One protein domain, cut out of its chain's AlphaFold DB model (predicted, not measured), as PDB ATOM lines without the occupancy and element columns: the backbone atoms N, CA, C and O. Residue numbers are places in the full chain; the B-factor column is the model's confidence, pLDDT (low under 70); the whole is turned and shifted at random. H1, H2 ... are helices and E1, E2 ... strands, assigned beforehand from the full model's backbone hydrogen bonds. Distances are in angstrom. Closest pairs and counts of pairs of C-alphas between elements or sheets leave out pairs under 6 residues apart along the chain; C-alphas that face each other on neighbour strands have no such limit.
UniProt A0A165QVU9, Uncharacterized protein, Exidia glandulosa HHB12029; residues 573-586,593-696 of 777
ATOM      1  N   ALA A 573     144.731 148.828 117.945       89.88
ATOM      2  CA  ALA A 573     144.587 147.568 118.656       89.88
ATOM      3  C   ALA A 573     144.558 147.795 120.171       89.88
ATOM      4  O   ALA A 573     145.376 148.537 120.726       89.88
ATOM      5  N   TRP A 574     143.594 147.158 120.828       95.25
ATOM      6  CA  TRP A 574     143.518 147.099 122.282       95.25
ATOM      7  C   TRP A 574     144.475 146.033 122.803       95.25
ATOM      8  O   TRP A 574     144.467 144.902 122.314       95.25
ATOM      9  N   LEU A 575     145.262 146.384 123.816       96.56
ATOM     10  CA  LEU A 575     146.163 145.436 124.467       96.56
ATOM     11  C   LEU A 575     145.479 144.754 125.656       96.56
ATOM     12  O   LEU A 575     144.504 145.295 126.190       96.56
ATOM     13  N   PRO A 576     145.996 143.595 126.104       96.81
ATOM     14  CA  PRO A 576     145.528 142.966 127.331       96.81
ATOM     15  C   PRO A 576     145.575 143.933 128.514       96.81
ATOM     16  O   PRO A 576     146.545 144.674 128.694       96.81
ATOM     17  N   LEU A 577     144.517 143.916 129.322       97.38
ATOM     18  CA  LEU A 577     144.439 144.714 130.538       97.38
ATOM     19  C   LEU A 577     145.418 144.172 131.581       97.38
ATOM     20  O   LEU A 577     145.558 142.962 131.766       97.38
ATOM     21  N   THR A 578     146.075 145.091 132.281       96.94
ATOM     22  CA  THR A 578     146.972 144.768 133.391       96.94
ATOM     23  C   THR A 578     146.415 145.358 134.673       96.94
ATOM     24  O   THR A 578     146.020 146.519 134.695       96.94
ATOM     25  N   SER A 579     146.409 144.577 135.747       95.50
ATOM     26  CA  SER A 579     146.134 145.055 137.101       95.50
ATOM     27  C   SER A 579     147.411 145.080 137.930       95.50
ATOM     28  O   SER A 579     148.260 144.204 137.778       95.50
ATOM     29  N   VAL A 580     147.527 146.047 138.832       94.88
ATOM     30  CA  VAL A 580     148.636 146.134 139.786       94.88
ATOM     31  C   VAL A 580     148.112 146.635 141.129       94.88
ATOM     32  O   VAL A 580     147.321 147.576 141.170       94.88
ATOM     33  N   SER A 581     148.520 145.992 142.222       92.50
ATOM     34  CA  SER A 581     148.106 146.359 143.581       92.50
ATOM     35  C   SER A 581     149.068 147.392 144.168       92.50
ATOM     36  O   SER A 581     150.261 147.131 144.322       92.50
ATOM     37  N   LEU A 582     148.550 148.579 144.480       91.19
ATOM     38  CA  LEU A 582     149.298 149.672 145.093       91.19
ATOM     39  C   LEU A 582     149.252 149.567 146.627       91.19
ATOM     40  O   LEU A 582     148.214 149.203 147.187       91.19
ATOM     41  N   PRO A 583     150.344 149.906 147.335       86.19
ATOM     42  CA  PRO A 583     150.328 150.025 148.787       86.19
ATOM     43  C   PRO A 583     149.399 151.163 149.227       86.19
ATOM     44  O   PRO A 583     149.332 152.214 148.590       86.19
ATOM     45  N   ALA A 584     148.705 150.963 150.348       76.94
ATOM     46  CA  ALA A 584     147.868 151.994 150.947       76.94
ATOM     47  C   ALA A 584     148.740 153.156 151.450       76.94
ATOM     48  O   ALA A 584     149.578 152.958 152.326       76.94
ATOM     49  N   LEU A 585     148.519 154.374 150.955       65.00
ATOM     50  CA  LEU A 585     149.264 155.564 151.400       65.00
ATOM     51  C   LEU A 585     148.722 156.194 152.700       65.00
ATOM     52  O   LEU A 585     149.362 157.059 153.292       65.00
ATOM     53  N   ASN A 586     147.570 155.738 153.206       58.12
ATOM     54  CA  ASN A 586     146.938 156.312 154.398       58.12
ATOM     55  C   ASN A 586     147.413 155.634 155.694       58.12
ATOM     56  O   ASN A 586     146.746 154.742 156.219       58.12
ATOM     57  N   LEU A 593     144.699 148.974 153.279       61.31
ATOM     58  CA  LEU A 593     143.918 148.490 152.138       61.31
ATOM     59  C   LEU A 593     144.723 148.722 150.857       61.31
ATOM     60  O   LEU A 593     144.871 149.867 150.432       61.31
ATOM     61  N   MET A 594     145.261 147.654 150.261       67.06
ATOM     62  CA  MET A 594     145.886 147.749 148.941       67.06
ATOM     63  C   MET A 594     144.854 148.231 147.916       67.06
ATOM     64  O   MET A 594     143.734 147.722 147.860       67.06
ATOM     65  N   GLU A 595     145.223 149.228 147.114       85.12
ATOM     66  CA  GLU A 595     144.365 149.744 146.049       85.12
ATOM     67  C   GLU A 595     144.838 149.164 144.720       85.12
ATOM     68  O   GLU A 595     145.925 149.476 144.241       85.12
ATOM     69  N   THR A 596     144.042 148.294 144.104       92.00
ATOM     70  CA  THR A 596     144.329 147.843 142.741       92.00
ATOM     71  C   THR A 596     144.097 148.992 141.759       92.00
ATOM     72  O   THR A 596     143.087 149.691 141.832       92.00
ATOM     73  N   VAL A 597     144.990 149.161 140.791       95.69
ATOM     74  CA  VAL A 597     144.766 150.016 139.619       95.69
ATOM     75  C   VAL A 597     144.843 149.188 138.343       95.69
ATOM     76  O   VAL A 597     145.501 148.145 138.291       95.69
ATOM     77  N   TYR A 598     144.150 149.652 137.312       97.50
ATOM     78  CA  TYR A 598     144.071 149.014 136.007       97.50
ATOM     79  C   TYR A 598     144.785 149.853 134.955       97.50
ATOM     80  O   TYR A 598     144.587 151.063 134.876       97.50
ATOM     81  N   LEU A 599     145.594 149.207 134.123       97.94
ATOM     82  CA  LEU A 599     146.290 149.811 132.997       97.94
ATOM     83  C   LEU A 599     145.589 149.374 131.712       97.94
ATOM     84  O   LEU A 599     145.693 148.217 131.296       97.94
ATOM     85  N   LEU A 600     144.866 150.304 131.092       97.19
ATOM     86  CA  LEU A 600     144.177 150.086 129.822       97.19
ATOM     87  C   LEU A 600     144.987 150.736 128.711       97.19
ATOM     88  O   LEU A 600     145.200 151.946 128.729       97.19
ATOM     89  N   SER A 601     145.422 149.934 127.744       96.56
ATOM     90  CA  SER A 601     146.318 150.402 126.688       96.56
ATOM     91  C   SER A 601     145.689 150.239 125.312       96.56
ATOM     92  O   SER A 601     145.136 149.187 124.981       96.56
ATOM     93  N   ARG A 602     145.800 151.292 124.505       94.88
ATOM     94  CA  ARG A 602     145.387 151.322 123.101       94.88
ATOM     95  C   ARG A 602     146.349 152.239 122.359       94.88
ATOM     96  O   ARG A 602     146.613 153.352 122.814       94.88
ATOM     97  N   ASN A 603     146.853 151.800 121.208       92.19
ATOM     98  CA  ASN A 603     147.921 152.507 120.488       92.19
ATOM     99  C   ASN A 603     149.144 152.754 121.385       92.19
ATOM    100  O   ASN A 603     149.574 151.878 122.123       92.19
ATOM    101  N   LYS A 604     149.688 153.972 121.318       94.88
ATOM    102  CA  LYS A 604     150.822 154.469 122.091       94.88
ATOM    103  C   LYS A 604     150.400 155.088 123.426       94.88
ATOM    104  O   LYS A 604     151.167 155.854 124.000       94.88
ATOM    105  N   SER A 605     149.202 154.792 123.923       95.31
ATOM    106  CA  SER A 605     148.684 155.384 125.156       95.31
ATOM    107  C   SER A 605     148.232 154.316 126.142       95.31
ATOM    108  O   SER A 605     147.547 153.362 125.771       95.31
ATOM    109  N   THR A 606     148.590 154.510 127.410       97.25
ATOM    110  CA  THR A 606     148.138 153.675 128.528       97.25
ATOM    111  C   THR A 606     147.502 154.545 129.596       97.25
ATOM    112  O   THR A 606     148.136 155.454 130.127       97.25
ATOM    113  N   HIS A 607     146.246 154.263 129.920       96.50
ATOM    114  CA  HIS A 607     145.495 154.952 130.960       96.50
ATOM    115  C   HIS A 607     145.567 154.148 132.247       96.50
ATOM    116  O   HIS A 607     145.242 152.960 132.253       96.50
ATOM    117  N   ILE A 608     145.948 154.811 133.334       96.62
ATOM    118  CA  ILE A 608     145.934 154.238 134.676       96.62
ATOM    119  C   ILE A 608     144.610 154.623 135.333       96.62
ATOM    120  O   ILE A 608     144.321 155.803 135.529       96.62
ATOM    121  N   LEU A 609     143.784 153.630 135.637       95.38
ATOM    122  CA  LEU A 609     142.435 153.783 136.173       95.38
ATOM    123  C   LEU A 609     142.336 153.164 137.571       95.38
ATOM    124  O   LEU A 609     142.995 152.160 137.837       95.38
ATOM    125  N   PRO A 610     141.500 153.715 138.462       93.56
ATOM    126  CA  PRO A 610     141.283 153.128 139.780       93.56
ATOM    127  C   PRO A 610     140.478 151.822 139.687       93.56
ATOM    128  O   PRO A 610     139.673 151.645 138.766       93.56
ATOM    129  N   SER A 611     140.649 150.943 140.675       92.62
ATOM    130  CA  SER A 611     139.723 149.843 140.955       92.62
ATOM    131  C   SER A 611     138.738 150.238 142.066       92.62
ATOM    132  O   SER A 611     139.146 150.835 143.062       92.62
ATOM    133  N   PRO A 612     137.443 149.905 141.947       93.88
ATOM    134  CA  PRO A 612     136.824 149.245 140.804       93.88
ATOM    135  C   PRO A 612     136.684 150.181 139.591       93.88
ATOM    136  O   PRO A 612     136.603 151.403 139.740       93.88
ATOM    137  N   LEU A 613     136.615 149.603 138.386       93.75
ATOM    138  CA  LEU A 613     136.485 150.365 137.144       93.75
ATOM    139  C   LEU A 613     135.205 151.221 137.146       93.75
ATOM    140  O   LEU A 613     134.122 150.697 137.448       93.75
ATOM    141  N   PRO A 614     135.299 152.517 136.785       90.00
ATOM    142  CA  PRO A 614     134.143 153.400 136.692       90.00
ATOM    143  C   PRO A 614     133.218 152.995 135.538       90.00
ATOM    144  O   PRO A 614     133.655 152.457 134.523       90.00
ATOM    145  N   VAL A 615     131.920 153.267 135.683       85.44
ATOM    146  CA  VAL A 615     130.911 152.924 134.672       85.44
ATOM    147  C   VAL A 615     130.045 154.151 134.382       85.44
ATOM    148  O   VAL A 615     129.317 154.585 135.279       85.44
ATOM    149  N   PRO A 616     130.075 154.705 133.154       87.56
ATOM    150  CA  PRO A 616     130.982 154.363 132.046       87.56
ATOM    151  C   PRO A 616     132.448 154.737 132.349       87.56
ATOM    152  O   PRO A 616     132.703 155.585 133.202       87.56
ATOM    153  N   LEU A 617     133.416 154.150 131.630       86.19
ATOM    154  CA  LEU A 617     134.841 154.485 131.810       86.19
ATOM    155  C   LEU A 617     135.129 155.969 131.550       86.19
ATOM    156  O   LEU A 617     135.925 156.580 132.254       86.19
ATOM    157  N   SER A 618     134.419 156.565 130.592       87.38
ATOM    158  CA  SER A 618     134.493 157.989 130.267       87.38
ATOM    159  C   SER A 618     133.852 158.905 131.315       87.38
ATOM    160  O   SER A 618     133.870 160.117 131.146       87.38
ATOM    161  N   ALA A 619     133.279 158.379 132.406       87.00
ATOM    162  CA  ALA A 619     132.732 159.214 133.479       87.00
ATOM    163  C   ALA A 619     133.812 159.791 134.406       87.00
ATOM    164  O   ALA A 619     133.547 160.763 135.114       87.00
ATOM    165  N   LYS A 620     135.007 159.191 134.442       87.69
ATOM    166  CA  LYS A 620     136.093 159.600 135.335       87.69
ATOM    167  C   LYS A 620     137.402 159.661 134.559       87.69
ATOM    168  O   LYS A 620     137.783 158.687 133.918       87.69
ATOM    169  N   ALA A 621     138.092 160.794 134.657       91.50
ATOM    170  CA  ALA A 621     139.418 160.943 134.076       91.50
ATOM    171  C   ALA A 621     140.391 159.892 134.656       91.50
ATOM    172  O   ALA A 621     140.291 159.562 135.848       91.50
ATOM    173  N   PRO A 622     141.327 159.365 133.846       93.69
ATOM    174  CA  PRO A 622     142.409 158.519 134.332       93.69
ATOM    175  C   PRO A 622     143.221 159.196 135.438       93.69
ATOM    176  O   PRO A 622     143.388 160.412 135.431       93.69
ATOM    177  N   LEU A 623     143.768 158.395 136.358       92.50
ATOM    178  CA  LEU A 623     144.736 158.864 137.358       92.50
ATOM    179  C   LEU A 623     145.986 159.419 136.671       92.50
ATOM    180  O   LEU A 623     146.564 160.411 137.105       92.50
ATOM    181  N   HIS A 624     146.392 158.766 135.582       93.75
ATOM    182  CA  HIS A 624     147.509 159.184 134.754       93.75
ATOM    183  C   HIS A 624     147.379 158.609 133.338       93.75
ATOM    184  O   HIS A 624     146.779 157.548 133.147       93.75
ATOM    185  N   ILE A 625     147.965 159.292 132.352       94.31
ATOM    186  CA  ILE A 625     148.047 158.827 130.963       94.31
ATOM    187  C   ILE A 625     149.520 158.769 130.568       94.31
ATOM    188  O   ILE A 625     150.186 159.796 130.458       94.31
ATOM    189  N   LEU A 626     150.018 157.559 130.333       95.50
ATOM    190  CA  LEU A 626     151.352 157.320 129.799       95.50
ATOM    191  C   LEU A 626     151.318 157.356 128.273       95.50
ATOM    192  O   LEU A 626     150.403 156.809 127.651       95.50
ATOM    193  N   ARG A 627     152.340 157.973 127.673       95.50
ATOM    194  CA  ARG A 627     152.552 157.988 126.221       95.50
ATOM    195  C   ARG A 627     153.847 157.276 125.876       95.50
ATOM    196  O   ARG A 627     154.897 157.666 126.384       95.50
ATOM    197  N   TRP A 628     153.763 156.281 125.013       96.00
ATOM    198  CA  TRP A 628     154.886 155.471 124.553       96.00
ATOM    199  C   TRP A 628     155.507 156.067 123.292       96.00
ATOM    200  O   TRP A 628     154.811 156.691 122.484       96.00
ATOM    201  N   ILE A 629     156.813 155.884 123.116       95.81
ATOM    202  CA  ILE A 629     157.501 156.299 121.883       95.81
ATOM    203  C   ILE A 629     157.062 155.375 120.743       95.81
ATOM    204  O   ILE A 629     156.627 155.831 119.675       95.81
ATOM    205  N   MET A 630     157.088 154.073 121.019       93.25
ATOM    206  CA  MET A 630     156.656 153.022 120.104       93.25
ATOM    207  C   MET A 630     155.304 152.451 120.515       93.25
ATOM    208  O   MET A 630     154.857 152.630 121.641       93.25
ATOM    209  N   GLN A 631     154.608 151.810 119.576       94.94
ATOM    210  CA  GLN A 631     153.356 151.139 119.903       94.94
ATOM    211  C   GLN A 631     153.666 149.857 120.687       94.94
ATOM    212  O   GLN A 631     154.284 148.957 120.117       94.94
ATOM    213  N   PRO A 632     153.250 149.746 121.961       96.88
ATOM    214  CA  PRO A 632     153.410 148.503 122.688       96.88
ATOM    215  C   PRO A 632     152.568 147.381 122.077       96.88
ATOM    216  O   PRO A 632     151.450 147.601 121.607       96.88
ATOM    217  N   THR A 633     153.086 146.162 122.153       95.81
ATOM    218  CA  THR A 633     152.341 144.913 121.965       95.81
ATOM    219  C   THR A 633     151.804 144.392 123.297       95.81
ATOM    220  O   THR A 633     150.764 143.740 123.321       95.81
ATOM    221  N   HIS A 634     152.482 144.696 124.408       97.50
ATOM    222  CA  HIS A 634     152.072 144.380 125.777       97.50
ATOM    223  C   HIS A 634     152.530 145.478 126.740       97.50
ATOM    224  O   HIS A 634     153.576 146.092 126.536       97.50
ATOM    225  N   VAL A 635     151.773 145.688 127.819       98.06
ATOM    226  CA  VAL A 635     152.142 146.597 128.912       98.06
ATOM    227  C   VAL A 635     151.961 145.879 130.240       98.06
ATOM    228  O   VAL A 635     150.887 145.342 130.507       98.06
ATOM    229  N   ARG A 636     152.986 145.887 131.089       97.69
ATOM    230  CA  ARG A 636     152.944 145.383 132.467       97.69
ATOM    231  C   ARG A 636     153.373 146.459 133.448       97.69
ATOM    232  O   ARG A 636     153.950 147.466 133.057       97.69
ATOM    233  N   ALA A 637     153.058 146.264 134.720       96.81
ATOM    234  CA  ALA A 637     153.485 147.169 135.768       96.81
ATOM    235  C   ALA A 637     153.810 146.405 137.043       96.81
ATOM    236  O   ALA A 637     153.208 145.367 137.318       96.81
ATOM    237  N   ARG A 638     154.738 146.957 137.821       94.88
ATOM    238  CA  ARG A 638     155.064 146.504 139.171       94.88
ATOM    239  C   ARG A 638     155.263 147.706 140.086       94.88
ATOM    240  O   ARG A 638     155.554 148.807 139.616       94.88
ATOM    241  N   VAL A 639     155.078 147.499 141.383       93.50
ATOM    242  CA  VAL A 639     155.333 148.534 142.388       93.50
ATOM    243  C   VAL A 639     156.701 148.297 142.993       93.50
ATOM    244  O   VAL A 639     156.936 147.252 143.589       93.50
ATOM    245  N   CYS A 640     157.570 149.291 142.879       92.75
ATOM    246  CA  CYS A 640     158.878 149.282 143.504       92.75
ATOM    247  C   CYS A 640     158.778 149.954 144.878       92.75
ATOM    248  O   CYS A 640     158.252 151.068 145.002       92.75
ATOM    249  N   ARG A 641     159.270 149.266 145.914       90.38
ATOM    250  CA  ARG A 641     159.289 149.740 147.303       90.38
ATOM    251  C   ARG A 641     160.746 149.859 147.761       90.38
ATOM    252  O   ARG A 641     161.273 148.879 148.272       90.38
ATOM    253  N   PRO A 642     161.390 151.021 147.548       88.38
ATOM    254  CA  PRO A 642     162.724 151.266 148.082       88.38
ATOM    255  C   PRO A 642     162.752 151.040 149.595       88.38
ATOM    256  O   PRO A 642     161.749 151.314 150.271       88.38
ATOM    257  N   SER A 643     163.891 150.605 150.140       86.31
ATOM    258  CA  SER A 643     164.041 150.513 151.591       86.31
ATOM    259  C   SER A 643     163.799 151.882 152.226       86.31
ATOM    260  O   SER A 643     164.304 152.894 151.721       86.31
ATOM    261  N   PRO A 644     163.091 151.950 153.370       84.81
ATOM    262  CA  PRO A 644     162.883 153.206 154.087       84.81
ATOM    263  C   PRO A 644     164.203 153.899 154.459       84.81
ATOM    264  O   PRO A 644     164.218 155.116 154.631       84.81
ATOM    265  N   ALA A 645     165.315 153.154 154.537       88.06
ATOM    266  CA  ALA A 645     166.644 153.703 154.790       88.06
ATOM    267  C   ALA A 645     167.134 154.647 153.677       88.06
ATOM    268  O   ALA A 645     167.859 155.596 153.966       88.06
ATOM    269  N   THR A 646     166.712 154.433 152.427       86.69
ATOM    270  CA  THR A 646     167.105 155.295 151.299       86.69
ATOM    271  C   THR A 646     166.329 156.610 151.255       86.69
ATOM    272  O   THR A 646     166.704 157.527 150.524       86.69
ATOM    273  N   GLY A 647     165.218 156.711 151.996       88.75
ATOM    274  CA  GLY A 647     164.318 157.864 151.961       88.75
ATOM    275  C   GLY A 647     163.621 158.088 150.611       88.75
ATOM    276  O   GLY A 647     162.963 159.114 150.434       88.75
ATOM    277  N   LYS A 648     163.755 157.164 149.648       89.62
ATOM    278  CA  LYS A 648     163.096 157.253 148.340       89.62
ATOM    279  C   LYS A 648     161.622 156.835 148.484       89.62
ATOM    280  O   LYS A 648     161.335 155.853 149.169       89.62
ATOM    281  N   PRO A 649     160.667 157.553 147.866       90.56
ATOM    282  CA  PRO A 649     159.265 157.157 147.907       90.56
ATOM    283  C   PRO A 649     159.015 155.934 147.007       90.56
ATOM    284  O   PRO A 649     159.703 155.765 145.996       90.56
ATOM    285  N   PRO A 650     158.000 155.105 147.311       91.50
ATOM    286  CA  PRO A 650     157.586 154.036 146.415       91.50
ATOM    287  C   PRO A 650     157.093 154.600 145.080       91.50
ATOM    288  O   PRO A 650     156.512 155.691 145.000       91.50
ATOM    289  N   PHE A 651     157.295 153.832 144.016       94.50
ATOM    290  CA  PHE A 651     156.923 154.234 142.666       94.50
ATOM    291  C   PHE A 651     156.352 153.065 141.865       94.50
ATOM    292  O   PHE A 651     156.630 151.893 142.118       94.50
ATOM    293  N   LEU A 652     155.516 153.401 140.892       95.50
ATOM    294  CA  LEU A 652     154.990 152.492 139.895       95.50
ATOM    295  C   LEU A 652     155.948 152.461 138.704       95.50
ATOM    296  O   LEU A 652     156.199 153.495 138.085       95.50
ATOM    297  N   GLN A 653     156.443 151.279 138.361       96.69
ATOM    298  CA  GLN A 653     157.264 151.050 137.177       96.69
ATOM    299  C   GLN A 653     156.408 150.352 136.118       96.69
ATOM    300  O   GLN A 653     155.956 149.222 136.320       96.69
ATOM    301  N   VAL A 654     156.150 151.038 135.004       98.06
ATOM    302  CA  VAL A 654     155.336 150.541 133.888       98.06
ATOM    303  C   VAL A 654     156.241 150.205 132.711       98.06
ATOM    304  O   VAL A 654     157.030 151.036 132.271       98.06
ATOM    305  N   ILE A 655     156.122 148.979 132.212       98.44
ATOM    306  CA  ILE A 655     157.024 148.355 131.247       98.44
ATOM    307  C   ILE A 655     156.212 147.987 130.006       98.44
ATOM    308  O   ILE A 655     155.254 147.215 130.078       98.44
ATOM    309  N   ALA A 656     156.590 148.553 128.871       98.38
ATOM    310  CA  ALA A 656     156.025 148.304 127.558       98.38
ATOM    311  C   ALA A 656     156.973 147.425 126.736       98.38
ATOM    312  O   ALA A 656     158.174 147.677 126.683       98.38
ATOM    313  N   PHE A 657     156.417 146.420 126.067       98.38
ATOM    314  CA  PHE A 657     157.119 145.563 125.110       98.38
ATOM    315  C   PHE A 657     156.674 145.932 123.699       98.38
ATOM    316  O   PHE A 657     155.488 146.202 123.499       98.38
ATOM    317  N   GLY A 658     157.579 145.936 122.724       96.31
ATOM    318  CA  GLY A 658     157.266 146.310 121.345       96.31
ATOM    319  C   GLY A 658     158.260 145.764 120.323       96.31
ATOM    320  O   GLY A 658     159.080 144.900 120.624       96.31
ATOM    321  N   GLU A 659     158.169 146.272 119.093       94.88
ATOM    322  CA  GLU A 659     159.017 145.851 117.965       94.88
ATOM    323  C   GLU A 659     160.502 146.219 118.154       94.88
ATOM    324  O   GLU A 659     161.366 145.481 117.694       94.88
ATOM    325  N   ASP A 660     160.787 147.299 118.890       94.75
ATOM    326  CA  ASP A 660     162.146 147.800 119.160       94.75
ATOM    327  C   ASP A 660     162.669 147.411 120.558       94.75
ATOM    328  O   ASP A 660     163.608 148.013 121.078       94.75
ATOM    329  N   GLY A 661     162.037 146.431 121.207       96.31
ATOM    330  CA  GLY A 661     162.425 145.959 122.533       96.31
ATOM    331  C   GLY A 661     161.533 146.481 123.656       96.31
ATOM    332  O   GLY A 661     160.316 146.272 123.630       96.31
ATOM    333  N   VAL A 662     162.137 147.083 124.684       97.94
ATOM    334  CA  VAL A 662     161.463 147.421 125.950       97.94
ATOM    335  C   VAL A 662     161.525 148.924 126.221       97.94
ATOM    336  O   VAL A 662     162.586 149.534 126.136       97.94
ATOM    337  N   GLU A 663     160.398 149.524 126.601       97.94
ATOM    338  CA  GLU A 663     160.311 150.903 127.099       97.94
ATOM    339  C   GLU A 663     159.767 150.902 128.530       97.94
ATOM    340  O   GLU A 663     158.815 150.194 128.845       97.94
ATOM    341  N   VAL A 664     160.354 151.711 129.406       97.88
ATOM    342  CA  VAL A 664     160.006 151.769 130.829       97.88
ATOM    343  C   VAL A 664     159.676 153.202 131.210       97.88
ATOM    344  O   VAL A 664     160.382 154.132 130.815       97.88
ATOM    345  N   GLN A 665     158.616 153.384 131.995       97.88
ATOM    346  CA  GLN A 665     158.263 154.657 132.618       97.88
ATOM    347  C   GLN A 665     158.031 154.471 134.122       97.88
ATOM    348  O   GLN A 665     157.269 153.594 134.526       97.88
ATOM    349  N   GLU A 666     158.674 155.297 134.950       96.50
ATOM    350  CA  GLU A 666     158.508 155.292 136.411       96.50
ATOM    351  C   GLU A 666     157.719 156.520 136.876       96.50
ATOM    352  O   GLU A 666     157.978 157.649 136.448       96.50
ATOM    353  N   LEU A 667     156.757 156.288 137.768       95.00
ATOM    354  CA  LEU A 667     155.868 157.293 138.344       95.00
ATOM    355  C   LEU A 667     155.865 157.152 139.863       95.00
ATOM    356  O   LEU A 667     155.505 156.096 140.374       95.00
ATOM    357  N   THR A 668     156.196 158.205 140.608       93.69
ATOM    358  CA  THR A 668     156.052 158.160 142.071       93.69
ATOM    359  C   THR A 668     154.587 157.942 142.455       93.69
ATOM    360  O   THR A 668     153.681 158.503 141.825       93.69
ATOM    361  N   LEU A 669     154.332 157.124 143.482       92.00
ATOM    362  CA  LEU A 669     152.950 156.839 143.887       92.00
ATOM    363  C   LEU A 669     152.236 158.097 144.396       92.00
ATOM    364  O   LEU A 669     151.051 158.271 144.124       92.00
ATOM    365  N   ASP A 670     152.967 159.016 145.029       89.19
ATOM    366  CA  ASP A 670     152.435 160.315 145.449       89.19
ATOM    367  C   ASP A 670     151.917 161.132 144.262       89.19
ATOM    368  O   ASP A 670     150.833 161.716 144.329       89.19
ATOM    369  N   ALA A 671     152.657 161.151 143.147       88.62
ATOM    370  CA  ALA A 671     152.229 161.859 141.946       88.62
ATOM    371  C   ALA A 671     151.019 161.188 141.283       88.62
ATOM    372  O   ALA A 671     150.145 161.885 140.765       88.62
ATOM    373  N   LEU A 672     150.957 159.854 141.323       89.56
ATOM    374  CA  LEU A 672     149.838 159.083 140.788       89.56
ATOM    375  C   LEU A 672     148.549 159.308 141.598       89.56
ATOM    376  O   LEU A 672     147.491 159.549 141.017       89.56
ATOM    377  N   LEU A 673     148.630 159.255 142.933       86.44
ATOM    378  CA  LEU A 673     147.459 159.360 143.811       86.44
ATOM    379  C   LEU A 673     147.008 160.795 144.085       86.44
ATOM    380  O   LEU A 673     145.825 161.014 144.347       86.44
ATOM    381  N   SER A 674     147.892 161.790 143.950       82.25
ATOM    382  CA  SER A 674     147.502 163.210 144.026       82.25
ATOM    383  C   SER A 674     146.579 163.638 142.869       82.25
ATOM    384  O   SER A 674     146.094 164.770 142.831       82.25
ATOM    385  N   GLY A 675     146.299 162.724 141.932       65.38
ATOM    386  CA  GLY A 675     145.177 162.804 141.003       65.38
ATOM    387  C   GLY A 675     145.346 163.834 139.900       65.38
ATOM    388  O   GLY A 675     144.339 164.286 139.359       65.38
ATOM    389  N   GLY A 676     146.582 164.256 139.604       57.84
ATOM    390  CA  GLY A 676     146.870 165.260 138.577       57.84
ATOM    391  C   GLY A 676     146.078 166.558 138.745       57.84
ATOM    392  O   GLY A 676     146.004 167.346 137.803       57.84
ATOM    393  N   VAL A 677     145.461 166.777 139.916       55.88
ATOM    394  CA  VAL A 677     144.774 168.017 140.231       55.88
ATOM    395  C   VAL A 677     145.892 169.025 140.248       55.88
ATOM    396  O   VAL A 677     146.679 169.051 141.190       55.88
ATOM    397  N   ASP A 678     146.006 169.772 139.150       53.12
ATOM    398  CA  ASP A 678     146.852 170.940 139.012       53.12
ATOM    399  C   ASP A 678     146.533 171.815 140.223       53.12
ATOM    400  O   ASP A 678     145.585 172.608 140.209       53.12
ATOM    401  N   VAL A 679     147.268 171.605 141.319       53.28
ATOM    402  CA  VAL A 679     147.149 172.417 142.514       53.28
ATOM    403  C   VAL A 679     147.437 173.802 141.987       53.28
ATOM    404  O   VAL A 679     148.518 174.063 141.461       53.28
ATOM    405  N   LYS A 680     146.401 174.638 141.998       53.00
ATOM    406  CA  LYS A 680     146.347 175.949 141.355       53.00
ATOM    407  C   LYS A 680     147.223 176.929 142.141       53.00
ATOM    408  O   LYS A 680     146.749 177.907 142.702       53.00
ATOM    409  N   GLY A 681     148.507 176.612 142.228       58.50
ATOM    410  CA  GLY A 681     149.586 177.354 142.846       58.50
ATOM    411  C   GLY A 681     150.691 177.532 141.811       58.50
ATOM    412  O   GLY A 681     150.907 176.684 140.949       58.50
ATOM    413  N   LYS A 682     151.385 178.668 141.862       56.91
ATOM    414  CA  LYS A 682     152.382 179.114 140.871       56.91
ATOM    415  C   LYS A 682     153.675 178.271 140.803       56.91
ATOM    416  O   LYS A 682     154.666 178.731 140.253       56.91
ATOM    417  N   GLY A 683     153.674 177.045 141.319       53.72
ATOM    418  CA  GLY A 683     154.789 176.109 141.239       53.72
ATOM    419  C   GLY A 683     154.294 174.762 140.742       53.72
ATOM    420  O   GLY A 683     154.049 173.868 141.544       53.72
ATOM    421  N   LYS A 684     154.122 174.610 139.424       53.09
ATOM    422  CA  LYS A 684     153.927 173.287 138.819       53.09
ATOM    423  C   LYS A 684     155.239 172.521 138.963       53.09
ATOM    424  O   LYS A 684     156.095 172.590 138.083       53.09
ATOM    425  N   ALA A 685     155.411 171.807 140.072       52.69
ATOM    426  CA  ALA A 685     156.363 170.712 140.122       52.69
ATOM    427  C   ALA A 685     155.859 169.674 139.114       52.69
ATOM    428  O   ALA A 685     154.941 168.905 139.391       52.69
ATOM    429  N   LYS A 686     156.368 169.758 137.882       61.53
ATOM    430  CA  LYS A 686     156.071 168.810 136.813       61.53
ATOM    431  C   LYS A 686     156.446 167.437 137.359       61.53
ATOM    432  O   LYS A 686     157.623 167.209 137.619       61.53
ATOM    433  N   SER A 687     155.452 166.578 137.598       66.31
ATOM    434  CA  SER A 687     155.695 165.189 137.985       66.31
ATOM    435  C   SER A 687     156.696 164.609 136.988       66.31
ATOM    436  O   SER A 687     156.439 164.579 135.782       66.31
ATOM    437  N   MET A 688     157.898 164.307 137.475       77.44
ATOM    438  CA  MET A 688     159.010 163.898 136.635       77.44
ATOM    439  C   MET A 688     158.867 162.402 136.384       77.44
ATOM    440  O   MET A 688     159.266 161.588 137.208       77.44
ATOM    441  N   THR A 689     158.258 162.045 135.256       88.50
ATOM    442  CA  THR A 689     158.262 160.664 134.771       88.50
ATOM    443  C   THR A 689     159.668 160.325 134.292       88.50
ATOM    444  O   THR A 689     160.182 160.967 133.371       88.50
ATOM    445  N   ILE A 690     160.299 159.328 134.909       95.00
ATOM    446  CA  ILE A 690     161.580 158.794 134.433       95.00
ATOM    447  C   ILE A 690     161.268 157.845 133.280       95.00
ATOM    448  O   ILE A 690     160.354 157.033 133.391       95.00
ATOM    449  N   ARG A 691     162.007 157.949 132.175       96.38
ATOM    450  CA  ARG A 691     161.851 157.081 131.005       96.38
ATOM    451  C   ARG A 691     163.183 156.440 130.645       96.38
ATOM    452  O   ARG A 691     164.189 157.140 130.603       96.38
ATOM    453  N   ALA A 692     163.158 155.147 130.345       97.00
ATOM    454  CA  ALA A 692     164.292 154.391 129.822       97.00
ATOM    455  C   ALA A 692     163.832 153.467 128.684       97.00
ATOM    456  O   ALA A 692     162.645 153.148 128.577       97.00
ATOM    457  N   GLN A 693     164.764 153.052 127.830       97.00
ATOM    458  CA  GLN A 693     164.526 152.094 126.751       97.00
ATOM    459  C   GLN A 693     165.691 151.112 126.667       97.00
ATOM    460  O   GLN A 693     166.830 151.488 126.940       97.00
ATOM    461  N   ALA A 694     165.399 149.878 126.271       96.62
ATOM    462  CA  ALA A 694     166.384 148.833 126.047       96.62
ATOM    463  C   ALA A 694     166.125 148.144 124.710       96.62
ATOM    464  O   ALA A 694     165.047 147.581 124.494       96.62
ATOM    465  N   ASP A 695     167.134 148.156 123.841       95.69
ATOM    466  CA  ASP A 695     167.151 147.334 122.636       95.69
ATOM    467  C   ASP A 695     167.626 145.927 123.016       95.69
ATOM    468  O   ASP A 695     168.794 145.702 123.332       95.69
ATOM    469  N   VAL A 696     166.703 144.968 122.999       95.31
ATOM    470  CA  VAL A 696     166.994 143.564 123.329       95.31
ATOM    471  C   VAL A 696     167.392 142.736 122.100       95.31
ATOM    472  O   VAL A 696     167.420 141.501 122.164       95.31
TER     473      VAL A 696
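What this domain is: This is residues 573 to 586 and 593 to 696 of the 777 residues of an uncharacterized protein of Exidia glandulosa HHB12029 (UniProt A0A165QVU9). Two four-stranded antiparallel sheets, E5 E6 E7 E8 and E1 E2 E3 E4, lie face to face as a sandwich, with edge strands E1 and E5 close together along one side. The short helix H1 sits at one end and grazes both sheets, and residues 679 to 684, in the long link after it, stick out free. The printed part has 118 residues with eight named strands and one named helix, in the order E1 E2 E3 E4 E5 E6 E7 H1 E8; the class is mostly strand, though under half of the residues, 56, are in named elements. The whole is compact, with a radius of gyration of the C-alphas of 14.6 A and spans of 39 by 38 by 33 A.

Where its parts are: One sheet holds E5, residues 634 to 640, 19.6 A long; E6, residues 651 to 658, 22.7 A; E7, residues 661 to 668, 23.9 A; and E8, residues 690 to 694, 13.9 A, whose last C-alpha is at (166.384, 148.833, 126.047). The other holds E1, residues 578 to 582, 12.9 A, beginning at C-alpha 578 (146.972, 144.768, 133.391); E2, residues 595 to 602, 23.0 A; E3, residues 605 to 610, 16.5 A; and E4, residues 624 to 627, 10.0 A. H1 is residues 669 to 673, 6.0 A, with C-alpha 669 at (152.950, 156.839, 143.887).

How they stand to each other: Both sheets are strongly twisted. E5 E6 E7 is a meander, each strand the antiparallel neighbour of the one before, and so is E2 E3 E4. In the hairpin of E5 and E6, N 636 and O 655 are 2.8 A apart, within hydrogen-bond range; likewise N 654 and O 665, 2.8 A, in the hairpin of E6 and E7, and N 664 and O 692, 2.8 A, between E7 and E8. In the other sheet such pairs are N 580 and O 597, 3.0 A, between E1 and E2; N 600 and O 607, 2.9 A, between E2 and E3; and N 606 and O 626, 2.9 A, between E3 and E4. The parts of the sheets that face each other are 9.7 A centre to centre, and the strands of the one stand at 26 degrees to those of the other. The closest C-alphas of E1 and E5 are those of Thr 578 and Arg 636, 6.1 A. E4 and E8 are apart. The closest C-alphas of H1 and E4 are those of Leu 672 and His 624, 6.5 A. In H1 every O i to N i+4 pair is within hydrogen-bond range.

The domain as a whole: The C-alphas of Ala 573 and Ala 645, the two farthest apart, are 42.8 A from each other. Residues 587 to 592 are not printed, with 8.7 A between C-alphas 586 and 593. The links E3 to E4, 13 residues, and H1 to E8, 16 residues, are long. The mean pLDDT of the printed part is 88.2; residues 585 to 586, 593 to 594 and 675 to 687 are under 70.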